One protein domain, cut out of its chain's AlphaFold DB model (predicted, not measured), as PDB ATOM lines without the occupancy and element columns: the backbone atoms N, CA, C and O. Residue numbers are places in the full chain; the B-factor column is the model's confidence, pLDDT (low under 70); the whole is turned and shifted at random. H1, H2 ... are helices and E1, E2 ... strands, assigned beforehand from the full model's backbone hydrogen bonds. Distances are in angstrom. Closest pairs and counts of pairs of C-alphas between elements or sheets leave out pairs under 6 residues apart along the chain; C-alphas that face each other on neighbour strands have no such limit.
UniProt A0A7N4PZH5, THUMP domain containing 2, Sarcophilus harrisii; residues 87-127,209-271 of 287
ATOM      1  N   PRO A  87      51.183  58.350 -19.163       83.31
ATOM      2  CA  PRO A  87      50.689  58.338 -17.796       83.31
ATOM      3  C   PRO A  87      49.343  59.059 -17.686       83.31
ATOM      4  O   PRO A  87      49.064  60.006 -18.425       83.31
ATOM      5  N   LEU A  88      48.498  58.580 -16.769       83.12
ATOM      6  CA  LEU A  88      47.159  59.128 -16.569       83.12
ATOM      7  C   LEU A  88      47.261  60.576 -16.082       83.12
ATOM      8  O   LEU A  88      48.107  60.906 -15.246       83.12
ATOM      9  N   ILE A  89      46.366  61.437 -16.563       81.75
ATOM     10  CA  ILE A  89      46.292  62.819 -16.088       81.75
ATOM     11  C   ILE A  89      45.613  62.818 -14.719       81.75
ATOM     12  O   ILE A  89      44.393  62.720 -14.592       81.75
ATOM     13  N   ILE A  90      46.425  62.930 -13.674       78.88
ATOM     14  CA  ILE A  90      45.950  62.941 -12.294       78.88
ATOM     15  C   ILE A  90      45.636  64.382 -11.902       78.88
ATOM     16  O   ILE A  90      46.534  65.185 -11.650       78.88
ATOM     17  N   SER A  91      44.346  64.700 -11.837       73.69
ATOM     18  CA  SER A  91      43.875  65.992 -11.333       73.69
ATOM     19  C   SER A  91      43.874  65.985  -9.803       73.69
ATOM     20  O   SER A  91      43.247  65.117  -9.195       73.69
ATOM     21  N   SER A  92      44.536  66.958  -9.171       65.50
ATOM     22  CA  SER A  92      44.733  67.021  -7.710       65.50
ATOM     23  C   SER A  92      43.447  67.179  -6.884       65.50
ATOM     24  O   SER A  92      43.484  66.939  -5.683       65.50
ATOM     25  N   GLY A  93      42.314  67.536  -7.501       67.44
ATOM     26  CA  GLY A  93      41.056  67.818  -6.793       67.44
ATOM     27  C   GLY A  93      39.882  66.875  -7.077       67.44
ATOM     28  O   GLY A  93      38.846  67.002  -6.437       67.44
ATOM     29  N   SER A  94      39.984  65.936  -8.024       80.75
ATOM     30  CA  SER A  94      38.829  65.108  -8.415       80.75
ATOM     31  C   SER A  94      39.220  63.655  -8.663       80.75
ATOM     32  O   SER A  94      39.533  63.278  -9.796       80.75
ATOM     33  N   LYS A  95      39.135  62.823  -7.615       86.25
ATOM     34  CA  LYS A  95      39.338  61.366  -7.717       86.25
ATOM     35  C   LYS A  95      38.506  60.749  -8.849       86.25
ATOM     36  O   LYS A  95      39.023  59.930  -9.601       86.25
ATOM     37  N   GLY A  96      37.268  61.214  -9.036       87.12
ATOM     38  CA  GLY A  96      36.372  60.743 -10.096       87.12
ATOM     39  C   GLY A  96      36.924  60.906 -11.518       87.12
ATOM     40  O   GLY A  96      36.806  59.984 -12.314       87.12
ATOM     41  N   LYS A  97      37.606  62.018 -11.837       87.62
ATOM     42  CA  LYS A  97      38.199  62.201 -13.179       87.62
ATOM     43  C   LYS A  97      39.308  61.186 -13.444       87.62
ATOM     44  O   LYS A  97      39.374  60.626 -14.531       87.62
ATOM     45  N   THR A  98      40.141  60.912 -12.440       89.25
ATOM     46  CA  THR A  98      41.203  59.909 -12.568       89.25
ATOM     47  C   THR A  98      40.628  58.497 -12.674       89.25
ATOM     48  O   THR A  98      41.140  57.697 -13.448       89.25
ATOM     49  N   LEU A  99      39.539  58.187 -11.960       90.38
ATOM     50  CA  LEU A  99      38.839  56.907 -12.117       90.38
ATOM     51  C   LEU A  99      38.236  56.744 -13.514       90.38
ATOM     52  O   LEU A  99      38.369  55.675 -14.101       90.38
ATOM     53  N   ASN A 100      37.653  57.804 -14.078       90.19
ATOM     54  CA  ASN A 100      37.164  57.789 -15.457       90.19
ATOM     55  C   ASN A 100      38.303  57.538 -16.453       90.19
ATOM     56  O   ASN A 100      38.120  56.813 -17.427       90.19
ATOM     57  N   GLU A 101      39.492  58.082 -16.191       90.69
ATOM     58  CA  GLU A 101      40.677  57.819 -17.011       90.69
ATOM     59  C   GLU A 101      41.122  56.352 -16.927       90.69
ATOM     60  O   GLU A 101      41.413  55.727 -17.948       90.69
ATOM     61  N   ILE A 102      41.110  55.769 -15.723       91.38
ATOM     62  CA  ILE A 102      41.379  54.338 -15.507       91.38
ATOM     63  C   ILE A 102      40.332  53.483 -16.229       91.38
ATOM     64  O   ILE A 102      40.682  52.496 -16.869       91.38
ATOM     65  N   GLN A 103      39.057  53.859 -16.172       92.12
ATOM     66  CA  GLN A 103      37.999  53.159 -16.891       92.12
ATOM     67  C   GLN A 103      38.223  53.236 -18.407       92.12
ATOM     68  O   GLN A 103      38.179  52.213 -19.083       92.12
ATOM     69  N   ARG A 104      38.574  54.414 -18.936       90.38
ATOM     70  CA  ARG A 104      38.877  54.634 -20.362       90.38
ATOM     71  C   ARG A 104      40.100  53.857 -20.851       90.38
ATOM     72  O   ARG A 104      40.159  53.444 -22.016       90.38
ATOM     73  N   LEU A 105      41.074  53.612 -19.973       89.56
ATOM     74  CA  LEU A 105      42.190  52.715 -20.270       89.56
ATOM     75  C   LEU A 105      41.666  51.323 -20.657       89.56
ATOM     76  O   LEU A 105      42.168  50.750 -21.622       89.56
ATOM     77  N   ILE A 106      40.623  50.830 -19.985       90.56
ATOM     78  CA  ILE A 106      40.017  49.515 -20.229       90.56
ATOM     79  C   ILE A 106      39.015  49.547 -21.391       90.56
ATOM     80  O   ILE A 106      39.132  48.720 -22.292       90.56
ATOM     81  N   THR A 107      38.089  50.513 -21.414       88.00
ATOM     82  CA  THR A 107      36.972  50.566 -22.382       88.00
ATOM     83  C   THR A 107      37.352  51.068 -23.777       88.00
ATOM     84  O   THR A 107      36.534  51.021 -24.686       88.00
ATOM     85  N   GLY A 108      38.575  51.570 -23.977       81.56
ATOM     86  CA  GLY A 108      38.919  52.297 -25.205       81.56
ATOM     87  C   GLY A 108      38.754  51.529 -26.531       81.56
ATOM     88  O   GLY A 108      38.294  52.127 -27.495       81.56
ATOM     89  N   ASP A 109      39.135  50.249 -26.612       83.69
ATOM     90  CA  ASP A 109      38.912  49.420 -27.814       83.69
ATOM     91  C   ASP A 109      38.616  47.965 -27.413       83.69
ATOM     92  O   ASP A 109      39.544  47.211 -27.114       83.69
ATOM     93  N   PRO A 110      37.346  47.531 -27.412       85.31
ATOM     94  CA  PRO A 110      36.985  46.156 -27.065       85.31
ATOM     95  C   PRO A 110      37.644  45.098 -27.963       85.31
ATOM     96  O   PRO A 110      37.886  43.971 -27.525       85.31
ATOM     97  N   ARG A 111      38.001  45.439 -29.212       86.88
ATOM     98  CA  ARG A 111      38.615  44.480 -30.145       86.88
ATOM     99  C   ARG A 111      40.010  44.056 -29.711       86.88
ATOM    100  O   ARG A 111      40.393  42.915 -29.974       86.88
ATOM    101  N   CYS A 112      40.761  44.927 -29.033       87.12
ATOM    102  CA  CYS A 112      42.088  44.558 -28.543       87.12
ATOM    103  C   CYS A 112      41.999  43.475 -27.459       87.12
ATOM    104  O   CYS A 112      42.812  42.554 -27.463       87.12
ATOM    105  N   TRP A 113      40.965  43.520 -26.613       90.69
ATOM    106  CA  TRP A 113      40.689  42.498 -25.604       90.69
ATOM    107  C   TRP A 113      40.297  41.170 -26.234       90.69
ATOM    108  O   TRP A 113      40.888  40.151 -25.891       90.69
ATOM    109  N   ILE A 114      39.369  41.176 -27.195       88.88
ATOM    110  CA  ILE A 114      38.949  39.953 -27.896       88.88
ATOM    111  C   ILE A 114      40.158  39.303 -28.577       88.88
ATOM    112  O   ILE A 114      40.437  38.130 -28.343       88.88
ATOM    113  N   ARG A 115      40.936  40.079 -29.343       90.06
ATOM    114  CA  ARG A 115      42.149  39.587 -30.013       90.06
ATOM    115  C   ARG A 115      43.178  39.059 -29.014       90.06
ATOM    116  O   ARG A 115      43.753  37.999 -29.246       90.06
ATOM    117  N   ALA A 116      43.422  39.775 -27.919       89.75
ATOM    118  CA  ALA A 116      44.391  39.359 -26.911       89.75
ATOM    119  C   ALA A 116      43.964  38.079 -26.187       89.75
ATOM    120  O   ALA A 116      44.795  37.199 -25.987       89.75
ATOM    121  N   VAL A 117      42.680  37.941 -25.848       90.12
ATOM    122  CA  VAL A 117      42.130  36.719 -25.248       90.12
ATOM    123  C   VAL A 117      42.210  35.554 -26.230       90.12
ATOM    124  O   VAL A 117      42.598  34.467 -25.819       90.12
ATOM    125  N   SER A 118      41.924  35.759 -27.520       90.88
ATOM    126  CA  SER A 118      42.105  34.718 -28.543       90.88
ATOM    127  C   SER A 118      43.558  34.259 -28.637       90.88
ATOM    128  O   SER A 118      43.814  33.060 -28.580       90.88
ATOM    129  N   ILE A 119      44.510  35.198 -28.711       89.75
ATOM    130  CA  ILE A 119      45.944  34.875 -28.718       89.75
ATOM    131  C   ILE A 119      46.298  34.095 -27.452       89.75
ATOM    132  O   ILE A 119      46.882  33.022 -27.537       89.75
ATOM    133  N   TRP A 120      45.911  34.594 -26.280       90.31
ATOM    134  CA  TRP A 120      46.195  33.945 -25.004       90.31
ATOM    135  C   TRP A 120      45.607  32.529 -24.902       90.31
ATOM    136  O   TRP A 120      46.320  31.618 -24.490       90.31
ATOM    137  N   LYS A 121      44.364  32.302 -25.347       88.50
ATOM    138  CA  LYS A 121      43.761  30.958 -25.391       88.50
ATOM    139  C   LYS A 121      44.567  30.011 -26.284       88.50
ATOM    140  O   LYS A 121      44.920  28.922 -25.846       88.50
ATOM    141  N   SER A 122      44.942  30.448 -27.489       88.19
ATOM    142  CA  SER A 122      45.782  29.642 -28.390       88.19
ATOM    143  C   SER A 122      47.155  29.323 -27.790       88.19
ATOM    144  O   SER A 122      47.714  28.257 -28.046       88.19
ATOM    145  N   LEU A 123      47.703  30.232 -26.982       83.62
ATOM    146  CA  LEU A 123      48.963  30.024 -26.270       83.62
ATOM    147  C   LEU A 123      48.826  28.982 -25.144       83.62
ATOM    148  O   LEU A 123      49.730  28.164 -24.985       83.62
ATOM    149  N   LEU A 124      47.706  28.968 -24.412       80.00
ATOM    150  CA  LEU A 124      47.426  27.959 -23.381       80.00
ATOM    151  C   LEU A 124      47.233  26.557 -23.962       80.00
ATOM    152  O   LEU A 124      47.825  25.602 -23.469       80.00
ATOM    153  N   GLU A 125      46.469  26.422 -25.047       79.88
ATOM    154  CA  GLU A 125      46.276  25.123 -25.710       79.88
ATOM    155  C   GLU A 125      47.600  24.511 -26.184       79.88
ATOM    156  O   GLU A 125      47.755  23.290 -26.236       79.88
ATOM    157  N   LEU A 126      48.563  25.354 -26.562       72.00
ATOM    158  CA  LEU A 126      49.895  24.910 -26.955       72.00
ATOM    159  C   LEU A 126      50.713  24.426 -25.751       72.00
ATOM    160  O   LEU A 126      51.533  23.524 -25.898       72.00
ATOM    161  N   GLU A 127      50.493  25.002 -24.568       67.25
ATOM    162  CA  GLU A 127      51.125  24.559 -23.325       67.25
ATOM    163  C   GLU A 127      50.590  23.197 -22.865       67.25
ATOM    164  O   GLU A 127      51.386  22.345 -22.476       67.25
ATOM    165  N   LYS A 209      32.160  30.480 -19.798       74.12
ATOM    166  CA  LYS A 209      32.103  31.448 -18.689       74.12
ATOM    167  C   LYS A 209      33.525  31.755 -18.212       74.12
ATOM    168  O   LYS A 209      34.023  31.128 -17.281       74.12
ATOM    169  N   LEU A 210      34.174  32.714 -18.866       89.12
ATOM    170  CA  LEU A 210      35.536  33.132 -18.589       89.12
ATOM    171  C   LEU A 210      35.556  33.750 -17.195       89.12
ATOM    172  O   LEU A 210      34.866  34.741 -16.929       89.12
ATOM    173  N   THR A 211      36.334  33.149 -16.298       94.19
ATOM    174  CA  THR A 211      36.570  33.709 -14.971       94.19
ATOM    175  C   THR A 211      37.873  34.487 -14.955       94.19
ATOM    176  O   THR A 211      38.869  34.039 -15.527       94.19
ATOM    177  N   PHE A 212      37.901  35.643 -14.296       95.44
ATOM    178  CA  PHE A 212      39.090  36.487 -14.293       95.44
ATOM    179  C   PHE A 212      39.446  37.064 -12.926       95.44
ATOM    180  O   PHE A 212      38.588  37.265 -12.063       95.44
ATOM    181  N   ARG A 213      40.731  37.399 -12.770       95.56
ATOM    182  CA  ARG A 213      41.270  38.188 -11.657       95.56
ATOM    183  C   ARG A 213      42.045  39.382 -12.191       95.56
ATOM    184  O   ARG A 213      42.813  39.256 -13.141       95.56
ATOM    185  N   VAL A 214      41.897  40.523 -11.525       96.06
ATOM    186  CA  VAL A 214      42.711  41.712 -11.789       96.06
ATOM    187  C   VAL A 214      43.843  41.792 -10.771       96.06
ATOM    188  O   VAL A 214      43.611  41.759  -9.564       96.06
ATOM    189  N   SER A 215      45.068  41.922 -11.266       94.75
ATOM    190  CA  SER A 215      46.280  42.168 -10.496       94.75
ATOM    191  C   SER A 215      46.790  43.561 -10.828       94.75
ATOM    192  O   SER A 215      47.302  43.816 -11.919       94.75
ATOM    193  N   CYS A 216      46.608  44.490  -9.895       94.81
ATOM    194  CA  CYS A 216      47.006  45.876 -10.078       94.81
ATOM    195  C   CYS A 216      48.325  46.164  -9.355       94.81
ATOM    196  O   CYS A 216      48.600  45.658  -8.269       94.81
ATOM    197  N   ARG A 217      49.124  47.059  -9.925       94.50
ATOM    198  CA  ARG A 217      50.222  47.734  -9.237       94.50
ATOM    199  C   ARG A 217      50.074  49.226  -9.474       94.50
ATOM    200  O   ARG A 217      50.025  49.670 -10.618       94.50
ATOM    201  N   CYS A 218      50.030  49.995  -8.397       93.56
ATOM    202  CA  CYS A 218      50.000  51.451  -8.458       93.56
ATOM    203  C   CYS A 218      51.285  51.996  -7.838       93.56
ATOM    204  O   CYS A 218      51.741  51.510  -6.805       93.56
ATOM    205  N   SER A 219      51.892  52.987  -8.477       92.06
ATOM    206  CA  SER A 219      53.064  53.686  -7.946       92.06
ATOM    207  C   SER A 219      52.997  55.171  -8.289       92.06
ATOM    208  O   SER A 219      52.129  55.597  -9.054       92.06
ATOM    209  N   GLY A 220      53.876  55.971  -7.684       90.50
ATOM    210  CA  GLY A 220      53.892  57.413  -7.911       90.50
ATOM    211  C   GLY A 220      52.650  58.119  -7.361       90.50
ATOM    212  O   GLY A 220      52.109  57.730  -6.322       90.50
ATOM    213  N   LYS A 221      52.184  59.158  -8.053       90.25
ATOM    214  CA  LYS A 221      50.987  59.938  -7.705       90.25
ATOM    215  C   LYS A 221      49.727  59.071  -7.673       90.25
ATOM    216  O   LYS A 221      48.918  59.253  -6.770       90.25
ATOM    217  N   VAL A 222      49.573  58.108  -8.593       89.25
ATOM    218  CA  VAL A 222      48.405  57.199  -8.595       89.25
ATOM    219  C   VAL A 222      48.355  56.401  -7.294       89.25
ATOM    220  O   VAL A 222      47.321  56.377  -6.635       89.25
ATOM    221  N   GLY A 223      49.486  55.813  -6.889       89.81
ATOM    222  CA  GLY A 223      49.581  55.019  -5.658       89.81
ATOM    223  C   GLY A 223      49.414  55.824  -4.365       89.81
ATOM    224  O   GLY A 223      49.142  55.238  -3.325       89.81
ATOM    225  N   LYS A 224      49.547  57.158  -4.412       90.50
ATOM    226  CA  LYS A 224      49.249  58.042  -3.270       90.50
ATOM    227  C   LYS A 224      47.755  58.339  -3.117       90.50
ATOM    228  O   LYS A 224      47.320  58.697  -2.029       90.50
ATOM    229  N   ILE A 225      46.989  58.259  -4.205       89.88
ATOM    230  CA  ILE A 225      45.576  58.672  -4.243       89.88
ATOM    231  C   ILE A 225      44.641  57.467  -4.160       89.88
ATOM    232  O   ILE A 225      43.559  57.578  -3.576       89.88
ATOM    233  N   PHE A 226      45.058  56.350  -4.758       91.31
ATOM    234  CA  PHE A 226      44.273  55.133  -4.875       91.31
ATOM    235  C   PHE A 226      45.001  53.951  -4.265       91.31
ATOM    236  O   PHE A 226      46.182  53.707  -4.528       91.31
ATOM    237  N   THR A 227      44.245  53.161  -3.521       93.75
ATOM    238  CA  THR A 227      44.638  51.803  -3.178       93.75
ATOM    239  C   THR A 227      44.559  50.915  -4.417       93.75
ATOM    240  O   THR A 227      43.718  51.085  -5.304       93.75
ATOM    241  N   THR A 228      45.428  49.913  -4.467       94.19
ATOM    242  CA  THR A 228      45.415  48.897  -5.525       94.19
ATOM    243  C   THR A 228      44.061  48.184  -5.622       94.19
ATOM    244  O   THR A 228      43.624  47.851  -6.722       94.19
ATOM    245  N   GLU A 229      43.374  47.991  -4.492       94.12
ATOM    246  CA  GLU A 229      42.045  47.378  -4.442       94.12
ATOM    247  C   GLU A 229      40.960  48.252  -5.072       94.12
ATOM    248  O   GLU A 229      40.121  47.737  -5.802       94.12
ATOM    249  N   GLU A 230      40.960  49.566  -4.826       94.25
ATOM    250  CA  GLU A 230      40.020  50.492  -5.475       94.25
ATOM    251  C   GLU A 230      40.176  50.456  -6.995       94.25
ATOM    252  O   GLU A 230      39.186  50.326  -7.715       94.25
ATOM    253  N   VAL A 231      41.418  50.493  -7.485       94.75
ATOM    254  CA  VAL A 231      41.709  50.391  -8.922       94.75
ATOM    255  C   VAL A 231      41.274  49.032  -9.469       94.75
ATOM    256  O   VAL A 231      40.611  48.967 -10.502       94.75
ATOM    257  N   GLY A 232      41.601  47.947  -8.764       95.62
ATOM    258  CA  GLY A 232      41.196  46.591  -9.133       95.62
ATOM    259  C   GLY A 232      39.678  46.427  -9.207       95.62
ATOM    260  O   GLY A 232      39.183  45.841 -10.167       95.62
ATOM    261  N   ARG A 233      38.931  47.003  -8.253       95.38
ATOM    262  CA  ARG A 233      37.460  47.023  -8.252       95.38
ATOM    263  C   ARG A 233      36.910  47.760  -9.467       95.38
ATOM    264  O   ARG A 233      36.087  47.199 -10.178       95.38
ATOM    265  N   VAL A 234      37.394  48.971  -9.750       95.50
ATOM    266  CA  VAL A 234      36.929  49.769 -10.902       95.50
ATOM    267  C   VAL A 234      37.184  49.041 -12.221       95.50
ATOM    268  O   VAL A 234      36.279  48.932 -13.050       95.50
ATOM    269  N   ILE A 235      38.381  48.485 -12.402       95.44
ATOM    270  CA  ILE A 235      38.735  47.718 -13.603       95.44
ATOM    271  C   ILE A 235      37.886  46.448 -13.698       95.44
ATOM    272  O   ILE A 235      37.320  46.174 -14.752       95.44
ATOM    273  N   GLY A 236      37.738  45.705 -12.600       95.50
ATOM    274  CA  GLY A 236      36.934  44.488 -12.556       95.50
ATOM    275  C   GLY A 236      35.466  44.742 -12.888       95.50
ATOM    276  O   GLY A 236      34.917  44.084 -13.766       95.50
ATOM    277  N   THR A 237      34.844  45.746 -12.266       94.88
ATOM    278  CA  THR A 237      33.468  46.155 -12.583       94.88
ATOM    279  C   THR A 237      33.329  46.584 -14.040       94.88
ATOM    280  O   THR A 237      32.322  46.268 -14.666       94.88
ATOM    281  N   THR A 238      34.328  47.270 -14.595       95.44
ATOM    282  CA  THR A 238      34.325  47.668 -16.010       95.44
ATOM    283  C   THR A 238      34.354  46.444 -16.925       95.44
ATOM    284  O   THR A 238      33.534  46.346 -17.826       95.44
ATOM    285  N   LEU A 239      35.228  45.472 -16.663       93.81
ATOM    286  CA  LEU A 239      35.328  44.248 -17.466       93.81
ATOM    287  C   LEU A 239      34.059  43.386 -17.399       93.81
ATOM    288  O   LEU A 239      33.641  42.843 -18.417       93.81
ATOM    289  N   ILE A 240      33.427  43.292 -16.224       93.88
ATOM    290  CA  ILE A 240      32.138  42.599 -16.060       93.88
ATOM    291  C   ILE A 240      31.065  43.270 -16.926       93.88
ATOM    292  O   ILE A 240      30.317  42.580 -17.608       93.88
ATOM    293  N   LYS A 241      30.999  44.607 -16.913       93.06
ATOM    294  CA  LYS A 241      30.004  45.368 -17.681       93.06
ATOM    295  C   LYS A 241      30.224  45.284 -19.190       93.06
ATOM    296  O   LYS A 241      29.261  45.117 -19.920       93.06
ATOM    297  N   GLU A 242      31.469  45.407 -19.641       90.00
ATOM    298  CA  GLU A 242      31.800  45.451 -21.072       90.00
ATOM    299  C   GLU A 242      31.791  44.068 -21.733       90.00
ATOM    300  O   GLU A 242      31.408  43.943 -22.892       90.00
ATOM    301  N   PHE A 243      32.224  43.024 -21.018       90.06
ATOM    302  CA  PHE A 243      32.441  41.698 -21.607       90.06
ATOM    303  C   PHE A 243      31.609  40.577 -20.972       90.06
ATOM    304  O   PHE A 243      31.715  39.431 -21.401       90.06
ATOM    305  N   GLY A 244      30.827  40.857 -19.924       90.69
ATOM    306  CA  GLY A 244      30.027  39.839 -19.234       90.69
ATOM    307  C   GLY A 244      30.854  38.778 -18.495       90.69
ATOM    308  O   GLY A 244      30.339  37.716 -18.149       90.69
ATOM    309  N   TRP A 245      32.149  39.022 -18.262       93.00
ATOM    310  CA  TRP A 245      33.031  38.061 -17.595       93.00
ATOM    311  C   TRP A 245      32.717  37.930 -16.106       93.00
ATOM    312  O   TRP A 245      32.216  38.858 -15.473       93.00
ATOM    313  N   LYS A 246      33.080  36.792 -15.507       94.12
ATOM    314  CA  LYS A 246      32.862  36.540 -14.076       94.12
ATOM    315  C   LYS A 246      34.146  36.765 -13.277       94.12
ATOM    316  O   LYS A 246      35.176  36.181 -13.583       94.12
ATOM    317  N   ALA A 247      34.098  37.560 -12.213       94.62
ATOM    318  CA  ALA A 247      35.250  37.693 -11.321       94.62
ATOM    319  C   ALA A 247      35.437  36.425 -10.461       94.62
ATOM    320  O   ALA A 247      34.492  35.959  -9.822       94.62
ATOM    321  N   ASP A 248      36.659  35.894 -10.418       94.00
ATOM    322  CA  ASP A 248      37.081  34.820  -9.512       94.00
ATOM    323  C   ASP A 248      38.485  35.128  -8.978       94.00
ATOM    324  O   ASP A 248      39.470  35.129  -9.712       94.00
ATOM    325  N   LEU A 249      38.587  35.410  -7.679       91.06
ATOM    326  CA  LEU A 249      39.859  35.762  -7.046       91.06
ATOM    327  C   LEU A 249      40.674  34.535  -6.617       91.06
ATOM    328  O   LEU A 249      41.884  34.659  -6.407       91.06
ATOM    329  N   ARG A 250      40.026  33.372  -6.471       88.81
ATOM    330  CA  ARG A 250      40.646  32.145  -5.955       88.81
ATOM    331  C   ARG A 250      41.216  31.307  -7.085       88.81
ATOM    332  O   ARG A 250      42.374  30.913  -7.003       88.81
ATOM    333  N   ASN A 251      40.420  31.057  -8.121       88.56
ATOM    334  CA  ASN A 251      40.810  30.193  -9.230       88.56
ATOM    335  C   ASN A 251      40.402  30.786 -10.593       88.56
ATOM    336  O   ASN A 251      39.569  30.212 -11.300       88.56
ATOM    337  N   PRO A 252      40.975  31.945 -10.971       92.25
ATOM    338  CA  PRO A 252      40.682  32.571 -12.254       92.25
ATOM    339  C   PRO A 252      41.189  31.718 -13.418       92.25
ATOM    340  O   PRO A 252      42.307  31.209 -13.376       92.25
ATOM    341  N   SER A 253      40.405  31.645 -14.494       91.38
ATOM    342  CA  SER A 253      40.894  31.146 -15.781       91.38
ATOM    343  C   SER A 253      41.869  32.135 -16.424       91.38
ATOM    344  O   SER A 253      42.861  31.715 -17.001       91.38
ATOM    345  N   LEU A 254      41.627  33.443 -16.267       91.81
ATOM    346  CA  LEU A 254      42.416  34.525 -16.852       91.81
ATOM    347  C   LEU A 254      42.908  35.508 -15.780       91.81
ATOM    348  O   LEU A 254      42.125  36.034 -14.989       91.81
ATOM    349  N   GLU A 255      44.195  35.841 -15.794       93.75
ATOM    350  CA  GLU A 255      44.733  36.943 -14.993       93.75
ATOM    351  C   GLU A 255      44.995  38.173 -15.864       93.75
ATOM    352  O   GLU A 255      45.557  38.085 -16.953       93.75
ATOM    353  N   ILE A 256      44.600  39.342 -15.368       95.12
ATOM    354  CA  ILE A 256      44.804  40.627 -16.033       95.12
ATOM    355  C   ILE A 256      45.722  41.455 -15.155       95.12
ATOM    356  O   ILE A 256      45.384  41.791 -14.022       95.12
ATOM    357  N   PHE A 257      46.887  41.797 -15.684       95.44
ATOM    358  CA  PHE A 257      47.865  42.628 -15.008       95.44
ATOM    359  C   PHE A 257      47.748  44.081 -15.460       95.44
ATOM    360  O   PHE A 257      47.787  44.378 -16.656       95.44
ATOM    361  N   VAL A 258      47.673  44.997 -14.500       95.69
ATOM    362  CA  VAL A 258      47.636  46.439 -14.753       95.69
ATOM    363  C   VAL A 258      48.683  47.129 -13.896       95.69
ATOM    364  O   VAL A 258      48.692  46.993 -12.676       95.69
ATOM    365  N   HIS A 259      49.562  47.908 -14.520       95.12
ATOM    366  CA  HIS A 259      50.523  48.739 -13.802       95.12
ATOM    367  C   HIS A 259      50.340  50.202 -14.180       95.12
ATOM    368  O   HIS A 259      50.570  50.595 -15.325       95.12
ATOM    369  N   LEU A 260      49.945  50.992 -13.184       94.06
ATOM    370  CA  LEU A 260      49.743  52.430 -13.280       94.06
ATOM    371  C   LEU A 260      50.887  53.149 -12.569       94.06
ATOM    372  O   LEU A 260      51.198  52.862 -11.405       94.06
ATOM    373  N   ASN A 261      51.521  54.088 -13.260       90.75
ATOM    374  CA  ASN A 261      52.543  54.951 -12.683       90.75
ATOM    375  C   ASN A 261      52.578  56.324 -13.373       90.75
ATOM    376  O   ASN A 261      51.841  56.583 -14.322       90.75
ATOM    377  N   ASP A 262      53.471  57.187 -12.894       87.12
ATOM    378  CA  ASP A 262      53.592  58.583 -13.337       87.12
ATOM    379  C   ASP A 262      54.264  58.753 -14.706       87.12
ATOM    380  O   ASP A 262      54.339  59.864 -15.220       87.12
ATOM    381  N   THR A 263      54.759  57.667 -15.296       87.62
ATOM    382  CA  THR A 263      55.496  57.651 -16.570       87.62
ATOM    383  C   THR A 263      54.794  56.860 -17.676       87.62
ATOM    384  O   THR A 263      55.036  57.117 -18.849       87.62
ATOM    385  N   TYR A 264      53.938  55.899 -17.334       90.06
ATOM    386  CA  TYR A 264      53.193  55.050 -18.256       90.06
ATOM    387  C   TYR A 264      52.068  54.306 -17.532       90.06
ATOM    388  O   TYR A 264      52.133  54.035 -16.331       90.06
ATOM    389  N   SER A 265      51.077  53.884 -18.308       93.25
ATOM    390  CA  SER A 265      50.105  52.868 -17.902       93.25
ATOM    391  C   SER A 265      50.213  51.670 -18.830       93.25
ATOM    392  O   SER A 265      50.295  51.831 -20.050       93.25
ATOM    393  N   VAL A 266      50.238  50.467 -18.261       94.50
ATOM    394  CA  VAL A 266      50.326  49.222 -19.031       94.50
ATOM    395  C   VAL A 266      49.286  48.217 -18.559       94.50
ATOM    396  O   VAL A 266      49.089  48.039 -17.358       94.50
ATOM    397  N   VAL A 267      48.650  47.559 -19.525       95.38
ATOM    398  CA  VAL A 267      47.708  46.454 -19.340       95.38
ATOM    399  C   VAL A 267      48.242  45.248 -20.103       95.38
ATOM    400  O   VAL A 267      48.640  45.371 -21.268       95.38
ATOM    401  N   GLY A 268      48.256  44.088 -19.458       95.19
ATOM    402  CA  GLY A 268      48.733  42.848 -20.055       95.19
ATOM    403  C   GLY A 268      48.096  41.602 -19.460       95.19
ATOM    404  O   GLY A 268      47.502  41.651 -18.388       95.19
ATOM    405  N   ILE A 269      48.266  40.479 -20.147       94.81
ATOM    406  CA  ILE A 269      47.893  39.149 -19.653       94.81
ATOM    407  C   ILE A 269      49.192  38.386 -19.370       94.81
ATOM    408  O   ILE A 269      50.002  38.244 -20.292       94.81
ATOM    409  N   PRO A 270      49.447  37.923 -18.134       92.38
ATOM    410  CA  PRO A 270      50.584  37.054 -17.856       92.38
ATOM    411  C   PRO A 270      50.478  35.781 -18.698       92.38
ATOM    412  O   PRO A 270      49.432  35.135 -18.718       92.38
ATOM    413  N   ILE A 271      51.553  35.420 -19.398       87.94
ATOM    414  CA  ILE A 271      51.563  34.207 -20.229       87.94
ATOM    415  C   ILE A 271      51.888  32.965 -19.395       87.94
ATOM    416  O   ILE A 271      51.397  31.884 -19.691       87.94
TER     417      ILE A 271
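This is residues 87 to 127 and 209 to 271 of the 287 residues of the protein "THUMP domain containing 2" of Sarcophilus harrisii (UniProt A0A7N4PZH5). A twisted sheet of three strands, E1 E2 E3, has H4 packed slantwise over the E1 side of one face, with H1 packed on H4. H2 follows H1 along the long axis, passes near E3, and reaches one end of the model, while short H3 sits near the other end. The printed part has 104 residues, with four named helices and three named strands in the order H1 H2 E1 H3 H4 E2 E3. The sheet is mixed, E1 and E2 parallel and E2 and E3 antiparallel, and the class is mixed, helices and strands. The whole is compact, with a radius of gyration of the C-alphas of 14.0 A, yet elongated, with spans of 46 by 26 by 24 A.

After residues 87 to 94, H1 covers residues 95 to 107, 18.4 A long, from C-alpha 95 at (39.338, 61.366, -7.717). H2, residues 110 to 127, is 26.1 A long. Beyond the cut come E1, residues 211 to 218, 23.2 A, and H3, residues 220 to 225. H4, residues 228 to 243, is 21.9 A long and begins with C-alpha 228 at (45.415, 48.897, -5.525). E2 covers residues 254 to 260, 19.7 A, and E3 residues 265 to 270, 15.8 A, ending with C-alpha 270 at (50.584, 37.054, -17.856).

E1 and E2 are parallel at 17 degrees, with N 215 and O 256 2.8 A apart, within hydrogen-bond range. E2 and E3 form an antiparallel hairpin, 158 degrees between directions, with N 257 and O 268 at 2.8 A. Two layers are formed, with H2 and H4 on one face of the sheet. H4 lies over E1 at a height over the sheet of 8.6 A and runs slantwise to the strands, at 34 degrees to E1 on the local plane; their closest C-alphas, of Cys 216 and Thr 228, are 5.7 A apart. E1, H3 H4 and E2 make a strand-helix-strand unit, two parallel neighbour strands with helices between, whose crossover is left-handed. H1 touches H4, the same way at a steep tilt of 44 degrees; their closest C-alphas, of Gln 103 and Ile 235, are 6.4 A apart. H1 only grazes the sheet with residues 102 to 106, and H3 with residues 220 to 225. The closest C-alphas of H2 and E3, of Trp 120 and Ile 269, are 7.7 A apart. H2 and H3 are apart. Every O i to N i+4 pair is within hydrogen-bond range in H2, H3 and H4, and 8 of 9 in H1.

The two C-alphas farthest apart, of Gly 93 and Leu 126, are 48.2 A apart. Residues 128 to 208 are not printed, and C-alphas 127 and 209 are 20.8 A apart across the cut. Of the links that are printed whole, H4 to E2 is short, with 10 residues, and the others are tight. Within the H4 to E2 link, residues 246 to 247 pair in parallel with residues 211 to 212 of E1. The mean pLDDT of the printed part is 89.6; residues 92 to 93 and residue 127 are under 70.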